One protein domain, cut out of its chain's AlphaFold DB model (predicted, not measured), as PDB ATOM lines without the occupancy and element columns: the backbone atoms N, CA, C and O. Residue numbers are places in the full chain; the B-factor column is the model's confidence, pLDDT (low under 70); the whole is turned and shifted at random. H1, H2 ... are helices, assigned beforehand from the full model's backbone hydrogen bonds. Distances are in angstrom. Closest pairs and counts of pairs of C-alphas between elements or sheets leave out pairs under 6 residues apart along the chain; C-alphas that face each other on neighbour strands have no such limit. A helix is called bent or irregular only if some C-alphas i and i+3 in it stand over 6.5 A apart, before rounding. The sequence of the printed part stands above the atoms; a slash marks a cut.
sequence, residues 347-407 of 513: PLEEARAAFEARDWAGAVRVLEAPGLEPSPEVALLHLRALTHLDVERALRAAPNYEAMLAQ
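Overview. This is residues 347 to 407 of the 513 residues of the protein "CheR-type methyltransferase domain-containing protein" of Bradymonadales bacterium TMQ2 (UniProt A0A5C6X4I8). Four helices run side by side in alternating directions, each folding back along the one before. H3 is in the middle, with the helical hairpin of H1 and H2 on one side of it and H4 packed on the other. The printed part has 61 residues, with the named helices H1, H2, H3 and H4 in chain order and no named strand; its class is all helix. It is compact, with a radius of gyration of the C-alphas of 10.7 A, and rounded, spanning 28 by 23 by 21 A.

Along the chain. H1, residues 347 to 356, begins at C-alpha 347 (301.322, 294.184, 414.397). H2 holds residues 360 to 367. H3, residues 376 to 389, is 19.8 A long. H4, residues 391 to 405, is 18.5 A long and ends at C-alpha 405 (319.140, 297.103, 404.945). H4 is irregular: C-alphas 400 and 403 are 7.2 A apart.

Arrangement. H3 is the hub, touching three helices. It touches H2 in a hairpin, at a shallow tilt of 29 degrees, opposite ways; the closest C-alphas, of Trp 360 and Ala 385, are 5.3 A apart. H3 and H4, also a hairpin, touch at 14 degrees, with the closest C-alphas, of Leu 386 and Ala 394, 5.0 A apart. H1 and H2 touch in a hairpin at 12 degrees, with the closest C-alphas, of Ala 351 and Ala 363, 4.3 A apart. H1 and H3 only just touch, with 3 pairs of C-alphas within 8 A, the closest those of Phe 355 and Ala 385. H4 is apart from H1 and H2. Every O i to N i+4 pair is within hydrogen-bond range in H1 and H2, against 9 of 10 in H3 and 6 of 11 in H4.

Size, cuts and confidence. The C-alphas farthest apart, of Ala 357 and Ala 403, are 29.6 A apart. The printed part has no cut. The links H1 to H2 and H3 to H4 are tight, and H2 to H3 is short. Mean pLDDT of the printed part is 88.7, and no printed residue is under 70.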
ATOM      1  N   PRO A 347     300.253 294.823 413.623       88.06
ATOM      2  CA  PRO A 347     301.322 294.184 414.397       88.06
ATOM      3  C   PRO A 347     302.597 295.040 414.510       88.06
ATOM      4  O   PRO A 347     303.266 295.043 415.538       88.06
ATOM      5  N   LEU A 348     302.927 295.831 413.483       88.62
ATOM      6  CA  LEU A 348     304.069 296.748 413.533       88.62
ATOM      7  C   LEU A 348     303.844 297.920 414.506       88.62
ATOM      8  O   LEU A 348     304.778 298.345 415.185       88.62
ATOM      9  N   GLU A 349     302.619 298.441 414.597       89.00
ATOM     10  CA  GLU A 349     302.260 299.485 415.565       89.00
ATOM     11  C   GLU A 349     302.257 298.950 416.995       89.00
ATOM     12  O   GLU A 349     302.757 299.628 417.890       89.00
ATOM     13  N   GLU A 350     301.775 297.721 417.201       91.94
ATOM     14  CA  GLU A 350     301.859 297.029 418.490       91.94
ATOM     15  C   GLU A 350     303.323 296.824 418.907       91.94
ATOM     16  O   GLU A 350     303.708 297.173 420.024       91.94
ATOM     17  N   ALA A 351     304.175 296.347 417.993       90.88
ATOM     18  CA  ALA A 351     305.604 296.192 418.252       90.88
ATOM     19  C   ALA A 351     306.296 297.530 418.564       90.88
ATOM     20  O   ALA A 351     307.173 297.584 419.429       90.88
ATOM     21  N   ARG A 352     305.911 298.621 417.886       89.25
ATOM     22  CA  ARG A 352     306.448 299.966 418.148       89.25
ATOM     23  C   ARG A 352     306.002 300.491 419.509       89.25
ATOM     24  O   ARG A 352     306.842 300.998 420.245       89.25
ATOM     25  N   ALA A 353     304.732 300.309 419.866       88.19
ATOM     26  CA  ALA A 353     304.208 300.681 421.176       88.19
ATOM     27  C   ALA A 353     304.899 299.895 422.304       88.19
ATOM     28  O   ALA A 353     305.313 300.485 423.300       88.19
ATOM     29  N   ALA A 354     305.107 298.585 422.122       89.31
ATOM     30  CA  ALA A 354     305.870 297.761 423.058       89.31
ATOM     31  C   ALA A 354     307.325 298.246 423.189       89.31
ATOM     32  O   ALA A 354     307.837 298.386 424.300       89.31
ATOM     33  N   PHE A 355     307.978 298.585 422.071       85.88
ATOM     34  CA  PHE A 355     309.330 299.151 422.075       85.88
ATOM     35  C   PHE A 355     309.388 300.499 422.817       85.88
ATOM     36  O   PHE A 355     310.281 300.723 423.630       85.88
ATOM     37  N   GLU A 356     308.433 301.401 422.588       84.38
ATOM     38  CA  GLU A 356     308.347 302.694 423.284       84.38
ATOM     39  C   GLU A 356     308.096 302.528 424.790       84.38
ATOM     40  O   GLU A 356     308.702 303.233 425.600       84.38
ATOM     41  N   ALA A 357     307.300 301.527 425.175       85.44
ATOM     42  CA  ALA A 357     307.078 301.126 426.563       85.44
ATOM     43  C   ALA A 357     308.272 300.383 427.200       85.44
ATOM     44  O   ALA A 357     308.199 299.998 428.367       85.44
ATOM     45  N   ARG A 358     309.379 300.192 426.462       81.06
ATOM     46  CA  ARG A 358     310.566 299.411 426.861       81.06
ATOM     47  C   ARG A 358     310.295 297.922 427.108       81.06
ATOM     48  O   ARG A 358     311.126 297.235 427.703       81.06
ATOM     49  N   ASP A 359     309.175 297.402 426.611       88.38
ATOM     50  CA  ASP A 359     308.884 295.971 426.560       88.38
ATOM     51  C   ASP A 359     309.549 295.348 425.321       88.38
ATOM     52  O   ASP A 359     308.919 295.043 424.305       88.38
ATOM     53  N   TRP A 360     310.873 295.180 425.393       87.44
ATOM     54  CA  TRP A 360     311.667 294.620 424.293       87.44
ATOM     55  C   TRP A 360     311.253 293.186 423.955       87.44
ATOM     56  O   TRP A 360     311.259 292.799 422.788       87.44
ATOM     57  N   ALA A 361     310.887 292.398 424.971       90.25
ATOM     58  CA  ALA A 361     310.452 291.018 424.803       90.25
ATOM     59  C   ALA A 361     309.095 290.947 424.088       90.25
ATOM     60  O   ALA A 361     308.935 290.147 423.164       90.25
ATOM     61  N   GLY A 362     308.148 291.815 424.460       92.00
ATOM     62  CA  GLY A 362     306.880 291.983 423.760       92.00
ATOM     63  C   GLY A 362     307.072 292.420 422.311       92.00
ATOM     64  O   GLY A 362     306.513 291.788 421.416       92.00
ATOM     65  N   ALA A 363     307.934 293.412 422.058       90.25
ATOM     66  CA  ALA A 363     308.241 293.874 420.704       90.25
ATOM     67  C   ALA A 363     308.831 292.753 419.826       90.25
ATOM     68  O   ALA A 363     308.362 292.535 418.712       90.25
ATOM     69  N   VAL A 364     309.817 291.997 420.328       94.31
ATOM     70  CA  VAL A 364     310.410 290.861 419.595       94.31
ATOM     71  C   VAL A 364     309.374 289.769 419.331       94.31
ATOM     72  O   VAL A 364     309.310 289.262 418.216       94.31
ATOM     73  N   ARG A 365     308.526 289.439 420.314       94.88
ATOM     74  CA  ARG A 365     307.471 288.425 420.161       94.88
ATOM     75  C   ARG A 365     306.493 288.775 419.040       94.88
ATOM     76  O   ARG A 365     306.114 287.890 418.283       94.88
ATOM     77  N   VAL A 366     306.091 290.042 418.938       93.44
ATOM     78  CA  VAL A 366     305.190 290.508 417.873       93.44
ATOM     79  C   VAL A 366     305.896 290.498 416.513       93.44
ATOM     80  O   VAL A 366     305.311 290.070 415.523       93.44
ATOM     81  N   LEU A 367     307.168 290.902 416.456       93.38
ATOM     82  CA  LEU A 367     307.947 290.955 415.208       93.38
ATOM     83  C   LEU A 367     308.357 289.572 414.675       93.38
ATOM     84  O   LEU A 367     308.631 289.435 413.486       93.38
ATOM     85  N   GLU A 368     308.404 288.556 415.535       93.06
ATOM     86  CA  GLU A 368     308.670 287.157 415.169       93.06
ATOM     87  C   GLU A 368     307.382 286.338 414.977       93.06
ATOM     88  O   GLU A 368     307.446 285.128 414.749       93.06
ATOM     89  N   ALA A 369     306.209 286.975 415.070       89.94
ATOM     90  CA  ALA A 369     304.936 286.293 414.903       89.94
ATOM     91  C   ALA A 369     304.782 285.747 413.466       89.94
ATOM     92  O   ALA A 369     305.079 286.447 412.491       89.94
ATOM     93  N   PRO A 370     304.296 284.503 413.305       84.50
ATOM     94  CA  PRO A 370     304.082 283.921 411.988       84.50
ATOM     95  C   PRO A 370     303.045 284.735 411.200       84.50
ATOM     96  O   PRO A 370     301.961 285.021 411.703       84.50
ATOM     97  N   GLY A 371     303.383 285.083 409.956       79.75
ATOM     98  CA  GLY A 371     302.526 285.869 409.060       79.75
ATOM     99  C   GLY A 371     302.860 287.361 408.977       79.75
ATOM    100  O   GLY A 371     302.220 288.066 408.200       79.75
ATOM    101  N   LEU A 372     303.858 287.852 409.725       86.94
ATOM    102  CA  LEU A 372     304.387 289.201 409.520       86.94
ATOM    103  C   LEU A 372     305.410 289.208 408.376       86.94
ATOM    104  O   LEU A 372     306.473 288.596 408.475       86.94
ATOM    105  N   GLU A 373     305.093 289.917 407.293       84.50
ATOM    106  CA  GLU A 373     305.988 290.042 406.141       84.50
ATOM    107  C   GLU A 373     307.255 290.847 406.491       84.50
ATOM    108  O   GLU A 373     307.172 291.900 407.139       84.50
ATOM    109  N   PRO A 374     308.445 290.399 406.053       84.88
ATOM    110  CA  PRO A 374     309.687 291.098 406.329       84.88
ATOM    111  C   PRO A 374     309.758 292.400 405.518       84.88
ATOM    112  O   PRO A 374     309.838 292.393 404.291       84.88
ATOM    113  N   SER A 375     309.787 293.530 406.221       91.12
ATOM    114  CA  SER A 375     310.011 294.861 405.650       91.12
ATOM    115  C   SER A 375     311.245 295.526 406.275       91.12
ATOM    116  O   SER A 375     311.675 295.124 407.363       91.12
ATOM    117  N   PRO A 376     311.818 296.572 405.647       91.06
ATOM    118  CA  PRO A 376     312.930 297.315 406.237       91.06
ATOM    119  C   PRO A 376     312.622 297.863 407.639       91.06
ATOM    120  O   PRO A 376     313.486 297.875 408.512       91.06
ATOM    121  N   GLU A 377     311.381 298.285 407.872       90.12
ATOM    122  CA  GLU A 377     310.919 298.843 409.147       90.12
ATOM    123  C   GLU A 377     310.820 297.762 410.228       90.12
ATOM    124  O   GLU A 377     311.310 297.964 411.342       90.12
ATOM    125  N   VAL A 378     310.269 296.593 409.876       93.25
ATOM    126  CA  VAL A 378     310.214 295.402 410.739       93.25
ATOM    127  C   VAL A 378     311.627 294.949 411.098       93.25
ATOM    128  O   VAL A 378     311.939 294.777 412.274       93.25
ATOM    129  N   ALA A 379     312.512 294.829 410.105       93.94
ATOM    130  CA  ALA A 379     313.895 294.401 410.292       93.94
ATOM    131  C   ALA A 379     314.694 295.363 411.189       93.94
ATOM    132  O   ALA A 379     315.428 294.930 412.081       93.94
ATOM    133  N   LEU A 380     314.539 296.678 410.996       92.44
ATOM    134  CA  LEU A 380     315.193 297.684 411.834       92.44
ATOM    135  C   LEU A 380     314.668 297.665 413.266       92.44
ATOM    136  O   LEU A 380     315.472 297.718 414.196       92.44
ATOM    137  N   LEU A 381     313.348 297.608 413.455       91.75
ATOM    138  CA  LEU A 381     312.748 297.583 414.786       91.75
ATOM    139  C   LEU A 381     313.103 296.291 415.529       91.75
ATOM    140  O   LEU A 381     313.440 296.348 416.711       91.75
ATOM    141  N   HIS A 382     313.120 295.156 414.828       94.94
ATOM    142  CA  HIS A 382     313.507 293.857 415.382       94.94
ATOM    143  C   HIS A 382     314.965 293.848 415.820       94.94
ATOM    144  O   HIS A 382     315.253 293.554 416.980       94.94
ATOM    145  N   LEU A 383     315.885 294.272 414.946       90.94
ATOM    146  CA  LEU A 383     317.304 294.330 415.287       90.94
ATOM    147  C   LEU A 383     317.559 295.276 416.465       90.94
ATOM    148  O   LEU A 383     318.348 294.971 417.359       90.94
ATOM    149  N   ARG A 384     316.862 296.413 416.495       90.25
ATOM    150  CA  ARG A 384     316.945 297.390 417.579       90.25
ATOM    151  C   ARG A 384     316.417 296.813 418.895       90.25
ATOM    152  O   ARG A 384     317.100 296.942 419.905       90.25
ATOM    153  N   ALA A 385     315.280 296.119 418.895       85.69
ATOM    154  CA  ALA A 385     314.753 295.441 420.083       85.69
ATOM    155  C   ALA A 385     315.705 294.342 420.586       85.69
ATOM    156  O   ALA A 385     316.020 294.296 421.776       85.69
ATOM    157  N   LEU A 386     316.257 293.526 419.681       89.50
ATOM    158  CA  LEU A 386     317.243 292.503 420.027       89.50
ATOM    159  C   LEU A 386     318.520 293.097 420.628       89.50
ATOM    160  O   LEU A 386     319.038 292.533 421.583       89.50
ATOM    161  N   THR A 387     319.005 294.250 420.153       82.75
ATOM    162  CA  THR A 387     320.202 294.881 420.747       82.75
ATOM    163  C   THR A 387     320.031 295.257 422.225       82.75
ATOM    164  O   THR A 387     321.031 295.359 422.933       82.75
ATOM    165  N   HIS A 388     318.791 295.445 422.695       78.94
ATOM    166  CA  HIS A 388     318.472 295.701 424.103       78.94
ATOM    167  C   HIS A 388     318.119 294.430 424.886       78.94
ATOM    168  O   HIS A 388     318.378 294.376 426.086       78.94
ATOM    169  N   LEU A 389     317.527 293.428 424.229       82.88
ATOM    170  CA  LEU A 389     317.062 292.195 424.866       82.88
ATOM    171  C   LEU A 389     318.148 291.111 424.948       82.88
ATOM    172  O   LEU A 389     318.363 290.533 426.009       82.88
ATOM    173  N   ASP A 390     318.787 290.805 423.820       83.12
ATOM    174  CA  ASP A 390     319.732 289.698 423.659       83.12
ATOM    175  C   ASP A 390     320.693 289.999 422.494       83.12
ATOM    176  O   ASP A 390     320.379 289.824 421.310       83.12
ATOM    177  N   VAL A 391     321.896 290.453 422.852       80.38
ATOM    178  CA  VAL A 391     322.946 290.836 421.899       80.38
ATOM    179  C   VAL A 391     323.389 289.652 421.034       80.38
ATOM    180  O   VAL A 391     323.645 289.835 419.846       80.38
ATOM    181  N   GLU A 392     323.425 288.432 421.571       83.12
ATOM    182  CA  GLU A 392     323.827 287.239 420.819       83.12
ATOM    183  C   GLU A 392     322.798 286.889 419.739       83.12
ATOM    184  O   GLU A 392     323.147 286.530 418.610       83.12
ATOM    185  N   ARG A 393     321.505 287.042 420.046       91.88
ATOM    186  CA  ARG A 393     320.448 286.944 419.029       91.88
ATOM    187  C   ARG A 393     320.554 288.059 417.997       91.88
ATOM    188  O   ARG A 393     320.418 287.775 416.809       91.88
ATOM    189  N   ALA A 394     320.840 289.291 418.415       86.00
ATOM    190  CA  ALA A 394     321.032 290.411 417.495       86.00
ATOM    191  C   ALA A 394     322.196 290.165 416.517       86.00
ATOM    192  O   ALA A 394     322.065 290.424 415.320       86.00
ATOM    193  N   LEU A 395     323.307 289.601 417.002       83.56
ATOM    194  CA  LEU A 395     324.467 289.230 416.186       83.56
ATOM    195  C   LEU A 395     324.137 288.161 415.141       83.56
ATOM    196  O   LEU A 395     324.622 288.245 414.014       83.56
ATOM    197  N   ARG A 396     323.285 287.187 415.482       91.75
ATOM    198  CA  ARG A 396     322.805 286.171 414.528       91.75
ATOM    199  C   ARG A 396     321.783 286.719 413.534       91.75
ATOM    200  O   ARG A 396     321.748 286.255 412.399       91.75
ATOM    201  N   ALA A 397     320.962 287.685 413.942       90.25
ATOM    202  CA  ALA A 397     319.925 288.272 413.097       90.25
ATOM    203  C   ALA A 397     320.478 289.297 412.092       90.25
ATOM    204  O   ALA A 397     320.020 289.345 410.954       90.25
ATOM    205  N   ALA A 398     321.483 290.094 412.475       88.25
ATOM    206  CA  ALA A 398     321.987 291.196 411.650       88.25
ATOM    207  C   ALA A 398     322.412 290.798 410.215       88.25
ATOM    208  O   ALA A 398     322.042 291.526 409.291       88.25
ATOM    209  N   PRO A 399     323.126 289.675 409.975       92.50
ATOM    210  CA  PRO A 399     323.492 289.251 408.621       92.50
ATOM    211  C   PRO A 399     322.282 288.930 407.735       92.50
ATOM    212  O   PRO A 399     322.315 289.193 406.535       92.50
ATOM    213  N   ASN A 400     321.190 288.424 408.319       92.19
ATOM    214  CA  ASN A 400     319.977 288.077 407.572       92.19
ATOM    215  C   ASN A 400     319.276 289.320 407.006       92.19
ATOM    216  O   ASN A 400     318.599 289.241 405.985       92.19
ATOM    217  N   TYR A 401     319.477 290.479 407.639       91.88
ATOM    218  CA  TYR A 401     318.928 291.752 407.178       91.88
ATOM    219  C   TYR A 401     319.867 292.532 406.258       91.88
ATOM    220  O   TYR A 401     319.467 293.566 405.729       91.88
ATOM    221  N   GLU A 402     321.094 292.060 406.022       89.69
ATOM    222  CA  GLU A 402     322.105 292.831 405.295       89.69
ATOM    223  C   GLU A 402     321.685 293.118 403.849       89.69
ATOM    224  O   GLU A 402     321.815 294.254 403.402       89.69
ATOM    225  N   ALA A 403     321.095 292.145 403.149       88.06
ATOM    226  CA  ALA A 403     320.603 292.346 401.784       88.06
ATOM    227  C   ALA A 403     319.487 293.406 401.705       88.06
ATOM    228  O   ALA A 403     319.430 294.176 400.749       88.06
ATOM    229  N   MET A 404     318.628 293.471 402.726       91.12
ATOM    230  CA  MET A 404     317.486 294.386 402.783       91.12
ATOM    231  C   MET A 404     317.880 295.788 403.267       91.12
ATOM    232  O   MET A 404     317.358 296.788 402.781       91.12
ATOM    233  N   LEU A 405     318.805 295.874 404.225       92.25
ATOM    234  CA  LEU A 405     319.140 297.103 404.945       92.25
ATOM    235  C   LEU A 405     320.510 297.687 404.577       92.25
ATOM    236  O   LEU A 405     320.948 298.652 405.205       92.25
ATOM    237  N   ALA A 406     321.193 297.153 403.557       87.69
ATOM    238  CA  ALA A 406     322.534 297.590 403.154       87.69
ATOM    239  C   ALA A 406     322.656 299.107 402.931       87.69
ATOM    240  O   ALA A 406     323.716 299.674 403.194       87.69
ATOM    241  N   GLN A 407     321.591 299.769 402.473       90.25
ATOM    242  CA  GLN A 407     321.572 301.215 402.221       90.25
ATOM    243  C   GLN A 407     320.905 302.027 403.339       90.25
ATOM    244  O   GLN A 407     320.684 303.225 403.184       90.25
TER     245      GLN A 407